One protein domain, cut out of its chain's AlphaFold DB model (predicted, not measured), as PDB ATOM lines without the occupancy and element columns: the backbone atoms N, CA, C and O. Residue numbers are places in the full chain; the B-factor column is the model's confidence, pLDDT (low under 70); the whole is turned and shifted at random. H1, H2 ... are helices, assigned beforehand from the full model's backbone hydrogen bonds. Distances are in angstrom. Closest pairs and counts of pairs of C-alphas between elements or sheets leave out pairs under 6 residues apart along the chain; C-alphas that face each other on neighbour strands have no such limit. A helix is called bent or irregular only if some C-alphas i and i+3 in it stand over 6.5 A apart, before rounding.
ATOM      1  N   LYS A  13      37.203  55.169   8.828       93.69
ATOM      2  CA  LYS A  13      38.378  54.600   8.152       93.69
ATOM      3  C   LYS A  13      38.232  53.096   7.890       93.69
ATOM      4  O   LYS A  13      38.683  52.620   6.850       93.69
ATOM      5  N   ASP A  14      37.580  52.359   8.788       92.62
ATOM      6  CA  ASP A  14      37.327  50.929   8.611       92.62
ATOM      7  C   ASP A  14      36.347  50.680   7.456       92.62
ATOM      8  O   ASP A  14      36.581  49.792   6.632       92.62
ATOM      9  N   LEU A  15      35.289  51.496   7.347       91.81
ATOM     10  CA  LEU A  15      34.338  51.456   6.228       91.81
ATOM     11  C   LEU A  15      34.996  51.848   4.900       91.81
ATOM     12  O   LEU A  15      34.798  51.148   3.907       91.81
ATOM     13  N   SER A  16      35.818  52.902   4.882       92.81
ATOM     14  CA  SER A  16      36.552  53.324   3.678       92.81
ATOM     15  C   SER A  16      37.482  52.223   3.181       92.81
ATOM     16  O   SER A  16      37.401  51.805   2.028       92.81
ATOM     17  N   MET A  17      38.282  51.650   4.087       92.25
ATOM     18  CA  MET A  17      39.164  50.530   3.763       92.25
ATOM     19  C   MET A  17      38.369  49.308   3.280       92.25
ATOM     20  O   MET A  17      38.841  48.553   2.428       92.25
ATOM     21  N   CYS A  18      37.166  49.083   3.816       90.94
ATOM     22  CA  CYS A  18      36.282  48.020   3.349       90.94
ATOM     23  C   CYS A  18      35.832  48.263   1.902       90.94
ATOM     24  O   CYS A  18      35.898  47.344   1.086       90.94
ATOM     25  N   CYS A  19      35.428  49.489   1.569       92.69
ATOM     26  CA  CYS A  19      35.018  49.859   0.216       92.69
ATOM     27  C   CYS A  19      36.173  49.730  -0.783       92.69
ATOM     28  O   CYS A  19      35.981  49.183  -1.868       92.69
ATOM     29  N   GLU A  20      37.375  50.164  -0.404       92.56
ATOM     30  CA  GLU A  20      38.586  50.038  -1.221       92.56
ATOM     31  C   GLU A  20      38.935  48.572  -1.491       92.56
ATOM     32  O   GLU A  20      39.077  48.165  -2.643       92.56
ATOM     33  N   LYS A  21      38.999  47.743  -0.439       91.50
ATOM     34  CA  LYS A  21      39.334  46.313  -0.563       91.50
ATOM     35  C   LYS A  21      38.318  45.534  -1.389       91.50
ATOM     36  O   LYS A  21      38.687  44.566  -2.046       91.50
ATOM     37  N   LEU A  22      37.053  45.943  -1.350       90.31
ATOM     38  CA  LEU A  22      35.982  45.330  -2.132       90.31
ATOM     39  C   LEU A  22      35.804  45.970  -3.514       90.31
ATOM     40  O   LEU A  22      34.927  45.547  -4.261       90.31
ATOM     41  N   SER A  23      36.624  46.967  -3.871       92.12
ATOM     42  CA  SER A  23      36.508  47.723  -5.127       92.12
ATOM     43  C   SER A  23      35.116  48.341  -5.345       92.12
ATOM     44  O   SER A  23      34.649  48.466  -6.477       92.12
ATOM     45  N   LEU A  24      34.447  48.745  -4.260       92.19
ATOM     46  CA  LEU A  24      33.100  49.324  -4.286       92.19
ATOM     47  C   LEU A  24      33.096  50.854  -4.411       92.19
ATOM     48  O   LEU A  24      32.033  51.447  -4.572       92.19
ATOM     49  N   THR A  25      34.265  51.497  -4.387       89.38
ATOM     50  CA  THR A  25      34.426  52.965  -4.412       89.38
ATOM     51  C   THR A  25      33.817  53.649  -5.638       89.38
ATOM     52  O   THR A  25      33.547  54.840  -5.597       89.38
ATOM     53  N   LYS A  26      33.579  52.917  -6.734       89.81
ATOM     54  CA  LYS A  26      32.903  53.440  -7.938       89.81
ATOM     55  C   LYS A  26      31.376  53.315  -7.898       89.81
ATOM     56  O   LYS A  26      30.697  53.908  -8.727       89.81
ATOM     57  N   LEU A  27      30.842  52.484  -7.003       89.62
ATOM     58  CA  LEU A  27      29.411  52.165  -6.892       89.62
ATOM     59  C   LEU A  27      28.739  52.877  -5.709       89.62
ATOM     60  O   LEU A  27      27.505  52.904  -5.604       89.62
ATOM     61  N   ILE A  28      29.562  53.397  -4.807       93.81
ATOM     62  CA  ILE A  28      29.176  54.021  -3.554       93.81
ATOM     63  C   ILE A  28      29.666  55.457  -3.577       93.81
ATOM     64  O   ILE A  28      30.820  55.714  -3.910       93.81
ATOM     65  N   ASP A  29      28.782  56.365  -3.193       94.94
ATOM     66  CA  ASP A  29      29.167  57.734  -2.905       94.94
ATOM     67  C   ASP A  29      29.839  57.766  -1.525       94.94
ATOM     68  O   ASP A  29      29.218  57.429  -0.515       94.94
ATOM     69  N   MET A  30      31.136  58.079  -1.499       93.50
ATOM     70  CA  MET A  30      31.941  58.041  -0.276       93.50
ATOM     71  C   MET A  30      31.626  59.212   0.660       93.50
ATOM     72  O   MET A  30      31.722  59.048   1.876       93.50
ATOM     73  N   ASP A  31      31.219  60.361   0.123       94.94
ATOM     74  CA  ASP A  31      30.871  61.531   0.931       94.94
ATOM     75  C   ASP A  31      29.512  61.305   1.603       94.94
ATOM     76  O   ASP A  31      29.369  61.482   2.816       94.94
ATOM     77  N   GLU A  32      28.538  60.784   0.854       95.88
ATOM     78  CA  GLU A  32      27.254  60.373   1.431       95.88
ATOM     79  C   GLU A  32      27.412  59.208   2.413       95.88
ATOM     80  O   GLU A  32      26.788  59.205   3.472       95.88
ATOM     81  N   LEU A  33      28.297  58.243   2.139       95.88
ATOM     82  CA  LEU A  33      28.598  57.168   3.091       95.88
ATOM     83  C   LEU A  33      29.144  57.713   4.420       95.88
ATOM     84  O   LEU A  33      28.820  57.172   5.481       95.88
ATOM     85  N   TYR A  34      29.974  58.757   4.385       96.00
ATOM     86  CA  TYR A  34      30.463  59.409   5.598       96.00
ATOM     87  C   TYR A  34      29.318  60.047   6.391       96.00
ATOM     88  O   TYR A  34      29.221  59.835   7.602       96.00
ATOM     89  N   ASN A  35      28.419  60.764   5.711       96.31
ATOM     90  CA  ASN A  35      27.240  61.370   6.332       96.31
ATOM     91  C   ASN A  35      26.325  60.309   6.959       96.31
ATOM     92  O   ASN A  35      25.940  60.427   8.127       96.31
ATOM     93  N   GLU A  36      26.040  59.235   6.215       95.75
ATOM     94  CA  GLU A  36      25.292  58.074   6.700       95.75
ATOM     95  C   GLU A  36      25.950  57.499   7.961       95.75
ATOM     96  O   GLU A  36      25.276  57.319   8.975       95.75
ATOM     97  N   PHE A  37      27.268  57.276   7.948       95.06
ATOM     98  CA  PHE A  37      28.003  56.755   9.100       95.06
ATOM     99  C   PHE A  37      27.905  57.672  10.326       95.06
ATOM    100  O   PHE A  37      27.601  57.195  11.421       95.06
ATOM    101  N   CYS A  38      28.125  58.978  10.158       94.38
ATOM    102  CA  CYS A  38      28.010  59.947  11.245       94.38
ATOM    103  C   CYS A  38      26.610  59.943  11.869       94.38
ATOM    104  O   CYS A  38      26.497  59.993  13.092       94.38
ATOM    105  N   SER A  39      25.562  59.811  11.051       93.50
ATOM    106  CA  SER A  39      24.172  59.813  11.525       93.50
ATOM    107  C   SER A  39      23.801  58.599  12.384       93.50
ATOM    108  O   SER A  39      22.933  58.703  13.248       93.50
ATOM    109  N   ILE A  40      24.461  57.453  12.179       93.19
ATOM    110  CA  ILE A  40      24.123  56.193  12.864       93.19
ATOM    111  C   ILE A  40      25.134  55.781  13.931       93.19
ATOM    112  O   ILE A  40      24.891  54.812  14.651       93.19
ATOM    113  N   LYS A  41      26.278  56.468  14.027       93.50
ATOM    114  CA  LYS A  41      27.407  56.061  14.872       93.50
ATOM    115  C   LYS A  41      26.996  55.831  16.325       93.50
ATOM    116  O   LYS A  41      27.248  54.762  16.867       93.50
ATOM    117  N   GLU A  42      26.308  56.796  16.930       93.00
ATOM    118  CA  GLU A  42      25.868  56.686  18.325       93.00
ATOM    119  C   GLU A  42      24.889  55.527  18.539       93.00
ATOM    120  O   GLU A  42      24.936  54.844  19.563       93.00
ATOM    121  N   THR A  43      24.001  55.285  17.572       92.19
ATOM    122  CA  THR A  43      23.064  54.159  17.605       92.19
ATOM    123  C   THR A  43      23.809  52.829  17.525       92.19
ATOM    124  O   THR A  43      23.502  51.915  18.286       92.19
ATOM    125  N   LEU A  44      24.809  52.718  16.646       91.38
ATOM    126  CA  LEU A  44      25.637  51.518  16.528       91.38
ATOM    127  C   LEU A  44      26.442  51.255  17.802       91.38
ATOM    128  O   LEU A  44      26.474  50.116  18.262       91.38
ATOM    129  N   ASP A  45      27.042  52.289  18.391       91.69
ATOM    130  CA  ASP A  45      27.824  52.162  19.623       91.69
ATOM    131  C   ASP A  45      26.942  51.666  20.786       91.69
ATOM    132  O   ASP A  45      27.325  50.733  21.493       91.69
ATOM    133  N   LYS A  46      25.713  52.191  20.922       91.38
ATOM    134  CA  LYS A  46      24.722  51.698  21.901       91.38
ATOM    135  C   LYS A  46      24.367  50.230  21.673       91.38
ATOM    136  O   LYS A  46      24.433  49.439  22.609       91.38
ATOM    137  N   ILE A  47      24.069  49.847  20.427       89.94
ATOM    138  CA  ILE A  47      23.756  48.454  20.067       89.94
ATOM    139  C   ILE A  47      24.926  47.525  20.416       89.94
ATOM    140  O   ILE A  47      24.714  46.418  20.909       89.94
ATOM    141  N   ILE A  48      26.167  47.942  20.159       89.88
ATOM    142  CA  ILE A  48      27.360  47.141  20.463       89.88
ATOM    143  C   ILE A  48      27.497  46.936  21.976       89.88
ATOM    144  O   ILE A  48      27.730  45.807  22.414       89.88
ATOM    145  N   GLU A  49      27.310  47.984  22.778       89.00
ATOM    146  CA  GLU A  49      27.379  47.888  24.239       89.00
ATOM    147  C   GLU A  49      26.250  47.027  24.829       89.00
ATOM    148  O   GLU A  49      26.516  46.120  25.620       89.00
ATOM    149  N   GLU A  50      25.008  47.205  24.370       87.31
ATOM    150  CA  GLU A  50      23.870  46.354  24.750       87.31
ATOM    151  C   GLU A  50      24.148  44.874  24.434       87.31
ATOM    152  O   GLU A  50      23.897  43.975  25.246       87.31
ATOM    153  N   ARG A  51      24.750  44.594  23.269       85.44
ATOM    154  CA  ARG A  51      25.106  43.231  22.845       85.44
ATOM    155  C   ARG A  51      26.239  42.606  23.654       85.44
ATOM    156  O   ARG A  51      26.307  41.370  23.666       85.44
ATOM    157  N   LYS A  52      27.119  43.402  24.274       84.62
ATOM    158  CA  LYS A  52      28.170  42.920  25.190       84.62
ATOM    159  C   LYS A  52      27.603  42.558  26.561       84.62
ATOM    160  O   LYS A  52      28.051  41.583  27.151       84.62
ATOM    161  N   GLN A  53      26.617  43.316  27.041       80.88
ATOM    162  CA  GLN A  53      25.981  43.109  28.349       80.88
ATOM    163  C   GLN A  53      24.940  41.979  28.334       80.88
ATOM    164  O   GLN A  53      24.685  41.338  29.352       80.88
ATOM    165  N   THR A  54      24.346  41.703  27.172       76.94
ATOM    166  CA  THR A  54      23.365  40.623  27.015       76.94
ATOM    167  C   THR A  54      24.045  39.251  27.125       76.94
ATOM    168  O   THR A  54      24.662  38.773  26.169       76.94
ATOM    169  N   HIS A  55      23.907  38.594  28.281       66.25
ATOM    170  CA  HIS A  55      24.450  37.252  28.545       66.25
ATOM    171  C   HIS A  55      23.563  36.100  28.029       66.25
ATOM    172  O   HIS A  55      24.038  34.972  27.893       66.25
ATOM    173  N   SER A  56      22.290  36.365  27.717       66.06
ATOM    174  CA  SER A  56      21.337  35.357  27.233       66.06
ATOM    175  C   SER A  56      21.374  35.219  25.706       66.06
ATOM    176  O   SER A  56      21.080  36.161  24.971       66.06
ATOM    177  N   LEU A  57      21.698  34.018  25.209       59.75
ATOM    178  CA  LEU A  57      21.685  33.695  23.773       59.75
ATOM    179  C   LEU A  57      20.269  33.686  23.173       59.75
ATOM    180  O   LEU A  57      20.121  33.938  21.981       59.75
ATOM    181  N   ASN A  58      19.239  33.430  23.986       58.31
ATOM    182  CA  ASN A  58      17.855  33.292  23.521       58.31
ATOM    183  C   ASN A  58      17.152  34.641  23.290       58.31
ATOM    184  O   ASN A  58      16.126  34.686  22.619       58.31
ATOM    185  N   GLU A  59      17.705  35.738  23.813       60.84
ATOM    186  CA  GLU A  59      17.159  37.100  23.674       60.84
ATOM    187  C   GLU A  59      17.936  37.944  22.650       60.84
ATOM    188  O   GLU A  59      17.522  39.043  22.273       60.84
ATOM    189  N   LYS A  60      19.074  37.438  22.162       72.00
ATOM    190  CA  LYS A  60      19.969  38.184  21.278       72.00
ATOM    191  C   LYS A  60      19.499  38.076  19.829       72.00
ATOM    192  O   LYS A  60      19.751  37.072  19.165       72.00
ATOM    193  N   LYS A  61      18.898  39.154  19.306       81.12
ATOM    194  CA  LYS A  61      18.634  39.309  17.862       81.12
ATOM    195  C   LYS A  61      19.888  38.970  17.054       81.12
ATOM    196  O   LYS A  61      21.013  39.378  17.398       81.12
ATOM    197  N   THR A  62      19.705  38.264  15.946       87.62
ATOM    198  CA  THR A  62      20.794  37.979  15.012       87.62
ATOM    199  C   THR A  62      21.355  39.280  14.427       87.62
ATOM    200  O   THR A  62      20.708  40.332  14.427       87.62
ATOM    201  N   ILE A  63      22.588  39.229  13.915       88.06
ATOM    202  CA  ILE A  63      23.215  40.378  13.241       88.06
ATOM    203  C   ILE A  63      22.360  40.820  12.043       88.06
ATOM    204  O   ILE A  63      22.145  42.011  11.843       88.06
ATOM    205  N   TYR A  64      21.808  39.861  11.294       89.19
ATOM    206  CA  TYR A  64      20.951  40.132  10.142       89.19
ATOM    207  C   TYR A  64      19.653  40.838  10.531       89.19
ATOM    208  O   TYR A  64      19.277  41.796   9.868       89.19
ATOM    209  N   GLU A  65      18.990  40.412  11.608       90.69
ATOM    210  CA  GLU A  65      17.772  41.074  12.097       90.69
ATOM    211  C   GLU A  65      18.053  42.495  12.584       90.69
ATOM    212  O   GLU A  65      17.289  43.405  12.281       90.69
ATOM    213  N   THR A  66      19.177  42.690  13.279       90.94
ATOM    214  CA  THR A  66      19.602  44.008  13.775       90.94
ATOM    215  C   THR A  66      19.815  44.982  12.615       90.94
ATOM    216  O   THR A  66      19.251  46.073  12.593       90.94
ATOM    217  N   TRP A  67      20.584  44.571  11.604       92.94
ATOM    218  CA  TRP A  67      20.802  45.387  10.411       92.94
ATOM    219  C   TRP A  67      19.520  45.593   9.606       92.94
ATOM    220  O   TRP A  67      19.271  46.695   9.128       92.94
ATOM    221  N   HIS A  68      18.676  44.568   9.478       91.81
ATOM    222  CA  HIS A  68      17.393  44.675   8.783       91.81
ATOM    223  C   HIS A  68      16.464  45.711   9.426       91.81
ATOM    224  O   HIS A  68      15.794  46.457   8.716       91.81
ATOM    225  N   GLU A  69      16.439  45.788  10.755       91.56
ATOM    226  CA  GLU A  69      15.687  46.808  11.487       91.56
ATOM    227  C   GLU A  69      16.255  48.211  11.242       91.56
ATOM    228  O   GLU A  69      15.499  49.116  10.889       91.56
ATOM    229  N   LEU A  70      17.582  48.378  11.301       92.19
ATOM    230  CA  LEU A  70      18.233  49.650  10.968       92.19
ATOM    231  C   LEU A  70      17.884  50.105   9.545       92.19
ATOM    232  O   LEU A  70      17.427  51.226   9.358       92.19
ATOM    233  N   PHE A  71      18.008  49.224   8.549       94.12
ATOM    234  CA  PHE A  71      17.697  49.544   7.151       94.12
ATOM    235  C   PHE A  71      16.208  49.784   6.880       94.12
ATOM    236  O   PHE A  71      15.858  50.391   5.871       94.12
ATOM    237  N   ARG A  72      15.316  49.302   7.752       92.94
ATOM    238  CA  ARG A  72      13.878  49.577   7.651       92.94
ATOM    239  C   ARG A  72      13.532  50.981   8.146       92.94
ATOM    240  O   ARG A  72      12.595  51.580   7.626       92.94
ATOM    241  N   HIS A  73      14.243  51.471   9.157       90.75
ATOM    242  CA  HIS A  73      13.923  52.728   9.836       90.75
ATOM    243  C   HIS A  73      14.817  53.901   9.425       90.75
ATOM    244  O   HIS A  73      14.416  55.050   9.593       90.75
ATOM    245  N   LEU A  74      16.000  53.628   8.873       91.94
ATOM    246  CA  LEU A  74      16.993  54.630   8.501       91.94
ATOM    247  C   LEU A  74      17.234  54.611   6.992       91.94
ATOM    248  O   LEU A  74      17.388  53.552   6.381       91.94
ATOM    249  N   ASN A  75      17.319  55.797   6.394       93.38
ATOM    250  CA  ASN A  75      17.669  55.947   4.986       93.38
ATOM    251  C   ASN A  75      19.196  56.006   4.819       93.38
ATOM    252  O   ASN A  75      19.772  57.085   4.745       93.38
ATOM    253  N   ILE A  76      19.830  54.833   4.782       94.69
ATOM    254  CA  ILE A  76      21.290  54.652   4.668       94.69
ATOM    255  C   ILE A  76      21.641  53.760   3.455       94.69
ATOM    256  O   ILE A  76      22.078  52.610   3.607       94.69
ATOM    257  N   PRO A  77      21.343  54.221   2.224       94.88
ATOM    258  CA  PRO A  77      21.428  53.404   1.016       94.88
ATOM    259  C   PRO A  77      22.855  52.974   0.657       94.88
ATOM    260  O   PRO A  77      23.029  51.874   0.124       94.88
ATOM    261  N   ASN A  78      23.880  53.789   0.921       95.06
ATOM    262  CA  ASN A  78      25.261  53.411   0.627       95.06
ATOM    263  C   ASN A  78      25.743  52.317   1.578       95.06
ATOM    264  O   ASN A  78      26.306  51.314   1.129       95.06
ATOM    265  N   LEU A  79      25.434  52.437   2.868       94.56
ATOM    266  CA  LEU A  79      25.743  51.396   3.839       94.56
ATOM    267  C   LEU A  79      24.985  50.094   3.549       94.56
ATOM    268  O   LEU A  79      25.558  49.007   3.670       94.56
ATOM    269  N   LEU A  80      23.730  50.188   3.097       94.50
ATOM    270  CA  LEU A  80      22.946  49.030   2.664       94.50
ATOM    271  C   LEU A  80      23.608  48.301   1.490       94.50
ATOM    272  O   LEU A  80      23.697  47.073   1.520       94.50
ATOM    273  N   LYS A  81      24.102  49.025   0.477       93.44
ATOM    274  CA  LYS A  81      24.817  48.418  -0.663       93.44
ATOM    275  C   LYS A  81      26.051  47.642  -0.201       93.44
ATOM    276  O   LYS A  81      26.258  46.515  -0.650       93.44
ATOM    277  N   ILE A  82      26.841  48.213   0.715       93.44
ATOM    278  CA  ILE A  82      28.015  47.535   1.288       93.44
ATOM    279  C   ILE A  82      27.571  46.263   2.002       93.44
ATOM    280  O   ILE A  82      28.094  45.186   1.722       93.44
ATOM    281  N   PHE A  83      26.587  46.371   2.896       92.44
ATOM    282  CA  PHE A  83      26.098  45.229   3.656       92.44
ATOM    283  C   PHE A  83      25.599  44.110   2.736       92.44
ATOM    284  O   PHE A  83      26.031  42.970   2.885       92.44
ATOM    285  N   GLN A  84      24.763  44.434   1.745       91.56
ATOM    286  CA  GLN A  84      24.245  43.482   0.755       91.56
ATOM    287  C   GLN A  84      25.360  42.766  -0.005       91.56
ATOM    288  O   GLN A  84      25.296  41.551  -0.191       91.56
ATOM    289  N   PHE A  85      26.391  43.502  -0.420       91.94
ATOM    290  CA  PHE A  85      27.537  42.910  -1.096       91.94
ATOM    291  C   PHE A  85      28.263  41.920  -0.182       91.94
ATOM    292  O   PHE A  85      28.513  40.783  -0.573       91.94
ATOM    293  N   ILE A  86      28.537  42.310   1.060       89.31
ATOM    294  CA  ILE A  86      29.261  41.477   2.025       89.31
ATOM    295  C   ILE A  86      28.500  40.191   2.337       89.31
ATOM    296  O   ILE A  86      29.087  39.114   2.301       89.31
ATOM    297  N   VAL A  87      27.194  40.280   2.599       87.50
ATOM    298  CA  VAL A  87      26.373  39.098   2.914       87.50
ATOM    299  C   VAL A  87      26.119  38.205   1.699       87.50
ATOM    300  O   VAL A  87      25.711  37.057   1.863       87.50
ATOM    301  N   SER A  88      26.366  38.702   0.482       87.81
ATOM    302  CA  SER A  88      26.328  37.882  -0.734       87.81
ATOM    303  C   SER A  88      27.558  36.984  -0.889       87.81
ATOM    304  O   SER A  88      27.513  36.008  -1.639       87.81
ATOM    305  N   ILE A  89      28.645  37.280  -0.166       85.56
ATOM    306  CA  ILE A  89      29.861  36.473  -0.180       85.56
ATOM    307  C   ILE A  89      29.667  35.304   0.794       85.56
ATOM    308  O   ILE A  89      29.518  35.524   1.998       85.56
TER     309      ILE A  89
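Overview. This is residues 13 to 89 of the 162 residues of the protein "Protein FAM200B-like" of Aphis craccivora (UniProt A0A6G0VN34). A long bent helix, H2, makes an arch, and the three shorter helices lie on its inner side, with H4 in the middle between H1 and H3 and running away from the first arm of the arch. The helices have few contacts with one another, and residues 52 to 59, at the far end of the second arm and in the loop after it, stick out. The printed part has 77 residues with four named helices, in the order H1, H2, H3, H4, and no named strand; its class is all helix. It is only just compact, close to loose, with a radius of gyration of the C-alphas of 13.5 A, and its outline is elongated, with spans of 41 by 26 by 23 A.

Arrangement. Start at H1, residues 13 to 21, and go on to residues 30 to 53, assigned by their hydrogen bonds as one helix, H2. It is bent, with C-alphas 39 and 42 standing 7.7 A apart, and its arms H2a, residues 30 to 39, and H2b, residues 42 to 53, stand at a steep tilt of 59 degrees. H1 and H2a are close but not clearly touching, their closest C-alphas being those of Ser 16 and Met 30, 7.7 A apart; they run opposite ways at a steep tilt of 35.1 degrees, only just past shallow. Look next at H3, residues 63 to 73, which is apart from H1, H2a and H2b. After it comes H4, residues 77 to 88, which touches H2a with residues 78 to 79 alone. The closest C-alphas there are those of Leu 33 and Asn 78, 5.6 A apart, and the two lines are about perpendicular, at 83 degrees. H3 and H4 are close but not clearly touching, with the C-alphas of Phe 71 and Leu 80 closest at 6.9 A; they run opposite ways at a shallow tilt of 25 degrees. H1 and H4 are close but not clearly touching too, with the C-alphas of Cys 19 and Ile 82 closest at 7.5 A. In H1, H2a, H2b, H3 and H4 every O i to N i+4 pair is within hydrogen-bond range.

Along the chain. Find C-alpha 13 at (38.378, 54.600, 8.152); from there H1 runs 12.1 A to C-alpha 21. H2a begins at C-alpha 30, at (31.941, 58.041, -0.276), and measures 14.2 A, and H2b measures 16.9 A. H3 measures 15.8 A, and H4 runs 16.4 A to C-alpha 88 at (26.328, 37.882, -0.734).

Size, cuts and confidence. The C-alphas of Lys 26 and Ser 56 are the two farthest apart, at 41.2 A. Without residues 52 to 59, which stand free, the body spans 34 by 26 by 20 A. The printed part has no cut. The link from H3 to H4 is tight, the other two are short, and none is long. The mean pLDDT of the printed part is 89.3; look for values under 70 at residues 55 to 59.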